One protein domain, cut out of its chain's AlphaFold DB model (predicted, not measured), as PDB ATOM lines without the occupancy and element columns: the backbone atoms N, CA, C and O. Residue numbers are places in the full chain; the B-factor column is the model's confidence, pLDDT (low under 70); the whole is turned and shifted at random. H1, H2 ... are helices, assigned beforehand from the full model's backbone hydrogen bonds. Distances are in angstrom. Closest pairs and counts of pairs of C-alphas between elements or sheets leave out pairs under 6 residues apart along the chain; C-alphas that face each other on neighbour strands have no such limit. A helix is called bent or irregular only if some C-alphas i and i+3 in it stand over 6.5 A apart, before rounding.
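Overview. This is residues 12 to 67 of the 455 residues of an uncharacterized protein of Rhodospira trueperi (UniProt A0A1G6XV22). The model is an open hook: the long helix H1 is its shaft, the short helix H2 lies across the bend, and H3 folds back as a shorter arm, with an empty gap between it and H1. H1 makes most of the length, and H2 and H3 meet near their ends as a corner. The printed part has 56 residues with three named helices, in the order H1, H2, H3, and no named strand; the class is all helix. The whole is extended, with a radius of gyration of the C-alphas of 16.7 A, and the C-alphas span 54 by 22 by 12 A along their three main axes.

Arrangement. H1, residues 12 to 36, touches no helix. Residues 12 to 38, of which 12 to 36 belong to H1, stand free. H2, residues 44 to 51, and H1 are apart. H3, residues 53 to 67, and H1 are apart too. H2 and H3 only just touch, with 3 pairs of C-alphas within 8 A, and they touch only at the corner by their link. The closest C-alphas of the two are those of Leu 50 and Ala 56, 6.0 A apart, and H3 touches H2 with residues 55 to 56 alone. Their lines are about perpendicular, at 88 degrees, and their centres are 15.6 A apart. In H1 and H3 every O i to N i+4 pair is within hydrogen-bond range. In H2 1 of 4 such pairs is within range, beside 3 of 5 O i to N i+3 pairs.

Along the chain. H1 runs from Ala 12, with its C-alpha at (211.967, 251.337, 289.056), to Leu 36, with its C-alpha at (223.245, 219.179, 277.369), and is 36.0 A long from first to last C-alpha. H2 runs from Ala 44 to Val 51 and is 11.7 A long; C-alpha 44 is at (226.398, 203.069, 271.688). H3 runs from Pro 53 to Leu 67 and is 21.0 A long; C-alpha 67 is at (215.869, 228.831, 269.251). No helix is bent or irregular.

Size, cuts and confidence. The two C-alphas farthest apart are those of Ala 12 and Asp 45, 54.2 A. The first and last printed C-alphas, those of Ala 12 and Leu 67, are 30.2 A apart. The printed part has no cut. The link from H1 to H2 is short, with 7 residues, the link from H2 to H3 is tight, with 1 residue, and no link is long. The mean pLDDT of the printed part is 75.8, and the 16 residues 36 to 51 are under 70; the mean pLDDT of H2 is 58.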
ATOM      1  N   ALA A  12     212.340 252.538 288.310       91.69
ATOM      2  CA  ALA A  12     211.967 251.337 289.056       91.69
ATOM      3  C   ALA A  12     211.299 250.276 288.162       91.69
ATOM      4  O   ALA A  12     211.660 249.103 288.215       91.69
ATOM      5  N   ASN A  13     210.381 250.683 287.277       88.12
ATOM      6  CA  ASN A  13     209.739 249.754 286.342       88.12
ATOM      7  C   ASN A  13     210.714 249.171 285.306       88.12
ATOM      8  O   ASN A  13     210.568 248.010 284.926       88.12
ATOM      9  N   ALA A  14     211.709 249.945 284.862       89.75
ATOM     10  CA  ALA A  14     212.743 249.451 283.954       89.75
ATOM     11  C   ALA A  14     213.628 248.388 284.627       89.75
ATOM     12  O   ALA A  14     213.873 247.341 284.033       89.75
ATOM     13  N   LEU A  15     214.029 248.609 285.883       89.75
ATOM     14  CA  LEU A  15     214.818 247.642 286.657       89.75
ATOM     15  C   LEU A  15     214.042 246.352 286.946       89.75
ATOM     16  O   LEU A  15     214.591 245.262 286.814       89.75
ATOM     17  N   ILE A  16     212.752 246.457 287.281       92.31
ATOM     18  CA  ILE A  16     211.889 245.285 287.495       92.31
ATOM     19  C   ILE A  16     211.767 244.459 286.209       92.31
ATOM     20  O   ILE A  16     211.835 243.231 286.265       92.31
ATOM     21  N   ARG A  17     211.619 245.117 285.050       91.50
ATOM     22  CA  ARG A  17     211.549 244.435 283.751       91.50
ATOM     23  C   ARG A  17     212.879 243.760 283.404       91.50
ATOM     24  O   ARG A  17     212.876 242.569 283.125       91.50
ATOM     25  N   ALA A  18     214.003 244.461 283.559       89.56
ATOM     26  CA  ALA A  18     215.331 243.882 283.343       89.56
ATOM     27  C   ALA A  18     215.591 242.657 284.243       89.56
ATOM     28  O   ALA A  18     216.115 241.646 283.783       89.56
ATOM     29  N   GLY A  19     215.166 242.699 285.511       94.25
ATOM     30  CA  GLY A  19     215.269 241.557 286.425       94.25
ATOM     31  C   GLY A  19     214.341 240.380 286.086       94.25
ATOM     32  O   GLY A  19     214.609 239.247 286.488       94.25
ATOM     33  N   ALA A  20     213.239 240.607 285.369       92.00
ATOM     34  CA  ALA A  20     212.399 239.532 284.836       92.00
ATOM     35  C   ALA A  20     213.032 238.898 283.588       92.00
ATOM     36  O   ALA A  20     213.065 237.670 283.480       92.00
ATOM     37  N   ASP A  21     213.607 239.718 282.708       90.19
ATOM     38  CA  ASP A  21     214.290 239.261 281.496       90.19
ATOM     39  C   ASP A  21     215.527 238.418 281.853       90.19
ATOM     40  O   ASP A  21     215.695 237.319 281.332       90.19
ATOM     41  N   LEU A  22     216.323 238.856 282.837       87.50
ATOM     42  CA  LEU A  22     217.472 238.103 283.361       87.50
ATOM     43  C   LEU A  22     217.081 236.740 283.951       87.50
ATOM     44  O   LEU A  22     217.770 235.753 283.715       87.50
ATOM     45  N   ARG A  23     215.966 236.656 284.688       91.94
ATOM     46  CA  ARG A  23     215.472 235.372 285.221       91.94
ATOM     47  C   ARG A  23     214.972 234.440 284.125       91.94
ATOM     48  O   ARG A  23     215.176 233.236 284.217       91.94
ATOM     49  N   THR A  24     214.347 234.995 283.092       91.69
ATOM     50  CA  THR A  24     213.886 234.222 281.932       91.69
ATOM     51  C   THR A  24     215.076 233.689 281.133       91.69
ATOM     52  O   THR A  24     215.078 232.524 280.749       91.69
ATOM     53  N   ALA A  25     216.120 234.504 280.954       87.00
ATOM     54  CA  ALA A  25     217.374 234.079 280.343       87.00
ATOM     55  C   ALA A  25     218.082 232.996 281.177       87.00
ATOM     56  O   ALA A  25     218.537 232.009 280.612       87.00
ATOM     57  N   GLY A  26     218.112 233.136 282.507       93.62
ATOM     58  CA  GLY A  26     218.644 232.113 283.412       93.62
ATOM     59  C   GLY A  26     217.918 230.773 283.274       93.62
ATOM     60  O   GLY A  26     218.558 229.759 283.039       93.62
ATOM     61  N   ALA A  27     216.582 230.777 283.290       90.12
ATOM     62  CA  ALA A  27     215.794 229.557 283.105       90.12
ATOM     63  C   ALA A  27     215.993 228.911 281.719       90.12
ATOM     64  O   ALA A  27     215.975 227.689 281.601       90.12
ATOM     65  N   ALA A  28     216.194 229.714 280.668       88.25
ATOM     66  CA  ALA A  28     216.514 229.201 279.337       88.25
ATOM     67  C   ALA A  28     217.915 228.568 279.284       88.25
ATOM     68  O   ALA A  28     218.090 227.537 278.643       88.25
ATOM     69  N   MET A  29     218.894 229.151 279.983       83.81
ATOM     70  CA  MET A  29     220.234 228.572 280.119       83.81
ATOM     71  C   MET A  29     220.216 227.280 280.940       83.81
ATOM     72  O   MET A  29     220.874 226.321 280.551       83.81
ATOM     73  N   ASP A  30     219.432 227.214 282.018       83.69
ATOM     74  CA  ASP A  30     219.262 225.991 282.811       83.69
ATOM     75  C   ASP A  30     218.601 224.876 281.982       83.69
ATOM     76  O   ASP A  30     219.016 223.726 282.066       83.69
ATOM     77  N   ALA A  31     217.623 225.210 281.131       84.38
ATOM     78  CA  ALA A  31     217.008 224.252 280.211       84.38
ATOM     79  C   ALA A  31     217.992 223.755 279.140       84.38
ATOM     80  O   ALA A  31     218.063 222.559 278.889       84.38
ATOM     81  N   LEU A  32     218.797 224.653 278.556       78.06
ATOM     82  CA  LEU A  32     219.863 224.270 277.624       78.06
ATOM     83  C   LEU A  32     220.924 223.396 278.300       78.06
ATOM     84  O   LEU A  32     221.425 222.465 277.686       78.06
ATOM     85  N   THR A  33     221.253 223.684 279.558       77.00
ATOM     86  CA  THR A  33     222.215 222.889 280.332       77.00
ATOM     87  C   THR A  33     221.633 221.520 280.669       77.00
ATOM     88  O   THR A  33     222.324 220.529 280.506       77.00
ATOM     89  N   ALA A  34     220.348 221.432 281.024       78.19
ATOM     90  CA  ALA A  34     219.664 220.158 281.243       78.19
ATOM     91  C   ALA A  34     219.574 219.301 279.965       78.19
ATOM     92  O   ALA A  34     219.772 218.093 280.037       78.19
ATOM     93  N   ASP A  35     219.340 219.920 278.803       75.50
ATOM     94  CA  ASP A  35     219.374 219.234 277.502       75.50
ATOM     95  C   ASP A  35     220.800 218.775 277.131       75.50
ATOM     96  O   ASP A  35     220.975 217.758 276.458       75.50
ATOM     97  N   LEU A  36     221.828 219.511 277.569       69.44
ATOM     98  CA  LEU A  36     223.245 219.179 277.369       69.44
ATOM     99  C   LEU A  36     223.820 218.227 278.427       69.44
ATOM    100  O   LEU A  36     224.870 217.644 278.167       69.44
ATOM    101  N   ASP A  37     223.160 218.067 279.577       64.00
ATOM    102  CA  ASP A  37     223.485 217.115 280.651       64.00
ATOM    103  C   ASP A  37     222.779 215.754 280.463       64.00
ATOM    104  O   ASP A  37     223.068 214.795 281.184       64.00
ATOM    105  N   ASP A  38     221.950 215.621 279.420       56.34
ATOM    106  CA  ASP A  38     221.413 214.349 278.918       56.34
ATOM    107  C   ASP A  38     222.274 213.604 277.842       56.34
ATOM    108  O   ASP A  38     221.703 212.999 276.930       56.34
ATOM    109  N   PRO A  39     223.638 213.575 277.866       51.75
ATOM    110  CA  PRO A  39     224.429 212.771 276.935       51.75
ATOM    111  C   PRO A  39     225.130 211.573 277.599       51.75
ATOM    112  O   PRO A  39     226.033 210.995 276.999       51.75
ATOM    113  N   LEU A  40     224.735 211.146 278.803       48.72
ATOM    114  CA  LEU A  40     225.306 209.944 279.443       48.72
ATOM    115  C   LEU A  40     224.414 208.691 279.362       48.72
ATOM    116  O   LEU A  40     224.778 207.648 279.903       48.72
ATOM    117  N   LEU A  41     223.287 208.763 278.647       48.84
ATOM    118  CA  LEU A  41     222.384 207.630 278.385       48.84
ATOM    119  C   LEU A  41     222.066 207.453 276.888       48.84
ATOM    120  O   LEU A  41     220.985 206.996 276.518       48.84
ATOM    121  N   LEU A  42     222.998 207.812 276.001       52.00
ATOM    122  CA  LEU A  42     222.894 207.455 274.586       52.00
ATOM    123  C   LEU A  42     223.499 206.063 274.372       52.00
ATOM    124  O   LEU A  42     224.698 205.865 274.560       52.00
ATOM    125  N   ASP A  43     222.654 205.106 273.978       56.16
ATOM    126  CA  ASP A  43     223.074 203.785 273.508       56.16
ATOM    127  C   ASP A  43     224.181 203.922 272.448       56.16
ATOM    128  O   ASP A  43     224.130 204.814 271.593       56.16
ATOM    129  N   ALA A  44     225.174 203.027 272.498       55.00
ATOM    130  CA  ALA A  44     226.398 203.069 271.688       55.00
ATOM    131  C   ALA A  44     226.154 203.229 270.171       55.00
ATOM    132  O   ALA A  44     226.996 203.783 269.467       55.00
ATOM    133  N   ASP A  45     224.981 202.826 269.682       58.94
ATOM    134  CA  ASP A  45     224.593 202.925 268.274       58.94
ATOM    135  C   ASP A  45     224.263 204.362 267.824       58.94
ATOM    136  O   ASP A  45     224.391 204.679 266.646       58.94
ATOM    137  N   ARG A  46     223.900 205.274 268.740       56.03
ATOM    138  CA  ARG A  46     223.657 206.699 268.419       56.03
ATOM    139  C   ARG A  46     224.907 207.570 268.483       56.03
ATOM    140  O   ARG A  46     224.870 208.713 268.031       56.03
ATOM    141  N   PHE A  47     225.999 207.050 269.037       57.78
ATOM    142  CA  PHE A  47     227.283 207.746 269.060       57.78
ATOM    143  C   PHE A  47     227.934 207.756 267.667       57.78
ATOM    144  O   PHE A  47     228.619 208.711 267.320       57.78
ATOM    145  N   ALA A  48     227.657 206.740 266.839       58.81
ATOM    146  CA  ALA A  48     228.133 206.668 265.456       58.81
ATOM    147  C   ALA A  48     227.589 207.817 264.585       58.81
ATOM    148  O   ALA A  48     228.353 208.417 263.834       58.81
ATOM    149  N   ASP A  49     226.322 208.200 264.772       55.00
ATOM    150  CA  ASP A  49     225.705 209.351 264.091       55.00
ATOM    151  C   ASP A  49     226.268 210.709 264.562       55.00
ATOM    152  O   ASP A  49     226.033 211.734 263.928       55.00
ATOM    153  N   LEU A  50     226.973 210.750 265.700       50.94
ATOM    154  CA  LEU A  50     227.585 211.971 266.239       50.94
ATOM    155  C   LEU A  50     229.027 212.183 265.749       50.94
ATOM    156  O   LEU A  50     229.573 213.272 265.904       50.94
ATOM    157  N   VAL A  51     229.648 211.140 265.190       69.25
ATOM    158  CA  VAL A  51     231.003 211.194 264.618       69.25
ATOM    159  C   VAL A  51     230.969 211.643 263.153       69.25
ATOM    160  O   VAL A  51     231.995 212.073 262.625       69.25
ATOM    161  N   ASP A  52     229.803 211.600 262.509       80.31
ATOM    162  CA  ASP A  52     229.613 212.147 261.169       80.31
ATOM    163  C   ASP A  52     229.335 213.669 261.245       80.31
ATOM    164  O   ASP A  52     228.301 214.085 261.792       80.31
ATOM    165  N   PRO A  53     230.272 214.514 260.760       73.19
ATOM    166  CA  PRO A  53     230.199 215.967 260.897       73.19
ATOM    167  C   PRO A  53     228.981 216.583 260.201       73.19
ATOM    168  O   PRO A  53     228.471 217.595 260.679       73.19
ATOM    169  N   GLU A  54     228.461 215.969 259.133       73.31
ATOM    170  CA  GLU A  54     227.308 216.512 258.401       73.31
ATOM    171  C   GLU A  54     226.019 216.413 259.237       73.31
ATOM    172  O   GLU A  54     225.245 217.366 259.343       73.31
ATOM    173  N   THR A  55     225.830 215.303 259.953       75.19
ATOM    174  CA  THR A  55     224.699 215.112 260.877       75.19
ATOM    175  C   THR A  55     224.784 215.968 262.141       75.19
ATOM    176  O   THR A  55     223.745 216.321 262.713       75.19
ATOM    177  N   ALA A  56     225.994 216.306 262.597       74.12
ATOM    178  CA  ALA A  56     226.190 217.225 263.716       74.12
ATOM    179  C   ALA A  56     225.781 218.659 263.331       74.12
ATOM    180  O   ALA A  56     225.055 219.316 264.088       74.12
ATOM    181  N   ASP A  57     226.165 219.098 262.131       77.94
ATOM    182  CA  ASP A  57     225.827 220.416 261.594       77.94
ATOM    183  C   ASP A  57     224.318 220.565 261.337       77.94
ATOM    184  O   ASP A  57     223.726 221.581 261.711       77.94
ATOM    185  N   ASP A  58     223.649 219.529 260.822       80.69
ATOM    186  CA  ASP A  58     222.194 219.533 260.614       80.69
ATOM    187  C   ASP A  58     221.402 219.620 261.928       80.69
ATOM    188  O   ASP A  58     220.389 220.327 262.029       80.69
ATOM    189  N   ARG A  59     221.862 218.931 262.981       72.31
ATOM    190  CA  ARG A  59     221.234 219.003 264.312       72.31
ATOM    191  C   ARG A  59     221.463 220.358 264.969       72.31
ATOM    192  O   ARG A  59     220.533 220.889 265.583       72.31
ATOM    193  N   LEU A  60     222.652 220.940 264.808       79.62
ATOM    194  CA  LEU A  60     222.954 222.289 265.277       79.62
ATOM    195  C   LEU A  60     222.095 223.331 264.547       79.62
ATOM    196  O   LEU A  60     221.485 224.185 265.192       79.62
ATOM    197  N   ALA A  61     221.964 223.221 263.223       80.44
ATOM    198  CA  ALA A  61     221.095 224.080 262.423       80.44
ATOM    199  C   ALA A  61     219.622 223.961 262.852       80.44
ATOM    200  O   ALA A  61     218.936 224.973 263.013       80.44
ATOM    201  N   ALA A  62     219.141 222.744 263.126       75.75
ATOM    202  CA  ALA A  62     217.787 222.514 263.624       75.75
ATOM    203  C   ALA A  62     217.566 223.079 265.042       75.75
ATOM    204  O   ALA A  62     216.500 223.635 265.320       75.75
ATOM    205  N   ALA A  63     218.553 222.972 265.936       77.50
ATOM    206  CA  ALA A  63     218.495 223.547 267.279       77.50
ATOM    207  C   ALA A  63     218.483 225.085 267.237       77.50
ATOM    208  O   ALA A  63     217.646 225.716 267.886       77.50
ATOM    209  N   LEU A  64     219.328 225.690 266.398       80.00
ATOM    210  CA  LEU A  64     219.353 227.136 266.168       80.00
ATOM    211  C   LEU A  64     218.053 227.638 265.528       80.00
ATOM    212  O   LEU A  64     217.548 228.689 265.918       80.00
ATOM    213  N   ALA A  65     217.454 226.871 264.613       77.50
ATOM    214  CA  ALA A  65     216.149 227.191 264.040       77.50
ATOM    215  C   ALA A  65     215.024 227.137 265.088       77.50
ATOM    216  O   ALA A  65     214.127 227.981 265.070       77.50
ATOM    217  N   ARG A  66     215.055 226.189 266.036       79.00
ATOM    218  CA  ARG A  66     214.094 226.150 267.157       79.00
ATOM    219  C   ARG A  66     214.290 227.326 268.110       79.00
ATOM    220  O   ARG A  66     213.307 227.937 268.519       79.00
ATOM    221  N   LEU A  67     215.538 227.686 268.405       77.19
ATOM    222  CA  LEU A  67     215.869 228.831 269.251       77.19
ATOM    223  C   LEU A  67     215.427 230.160 268.613       77.19
ATOM    224  O   LEU A  67     214.827 230.998 269.284       77.19
TER     225      LEU A  67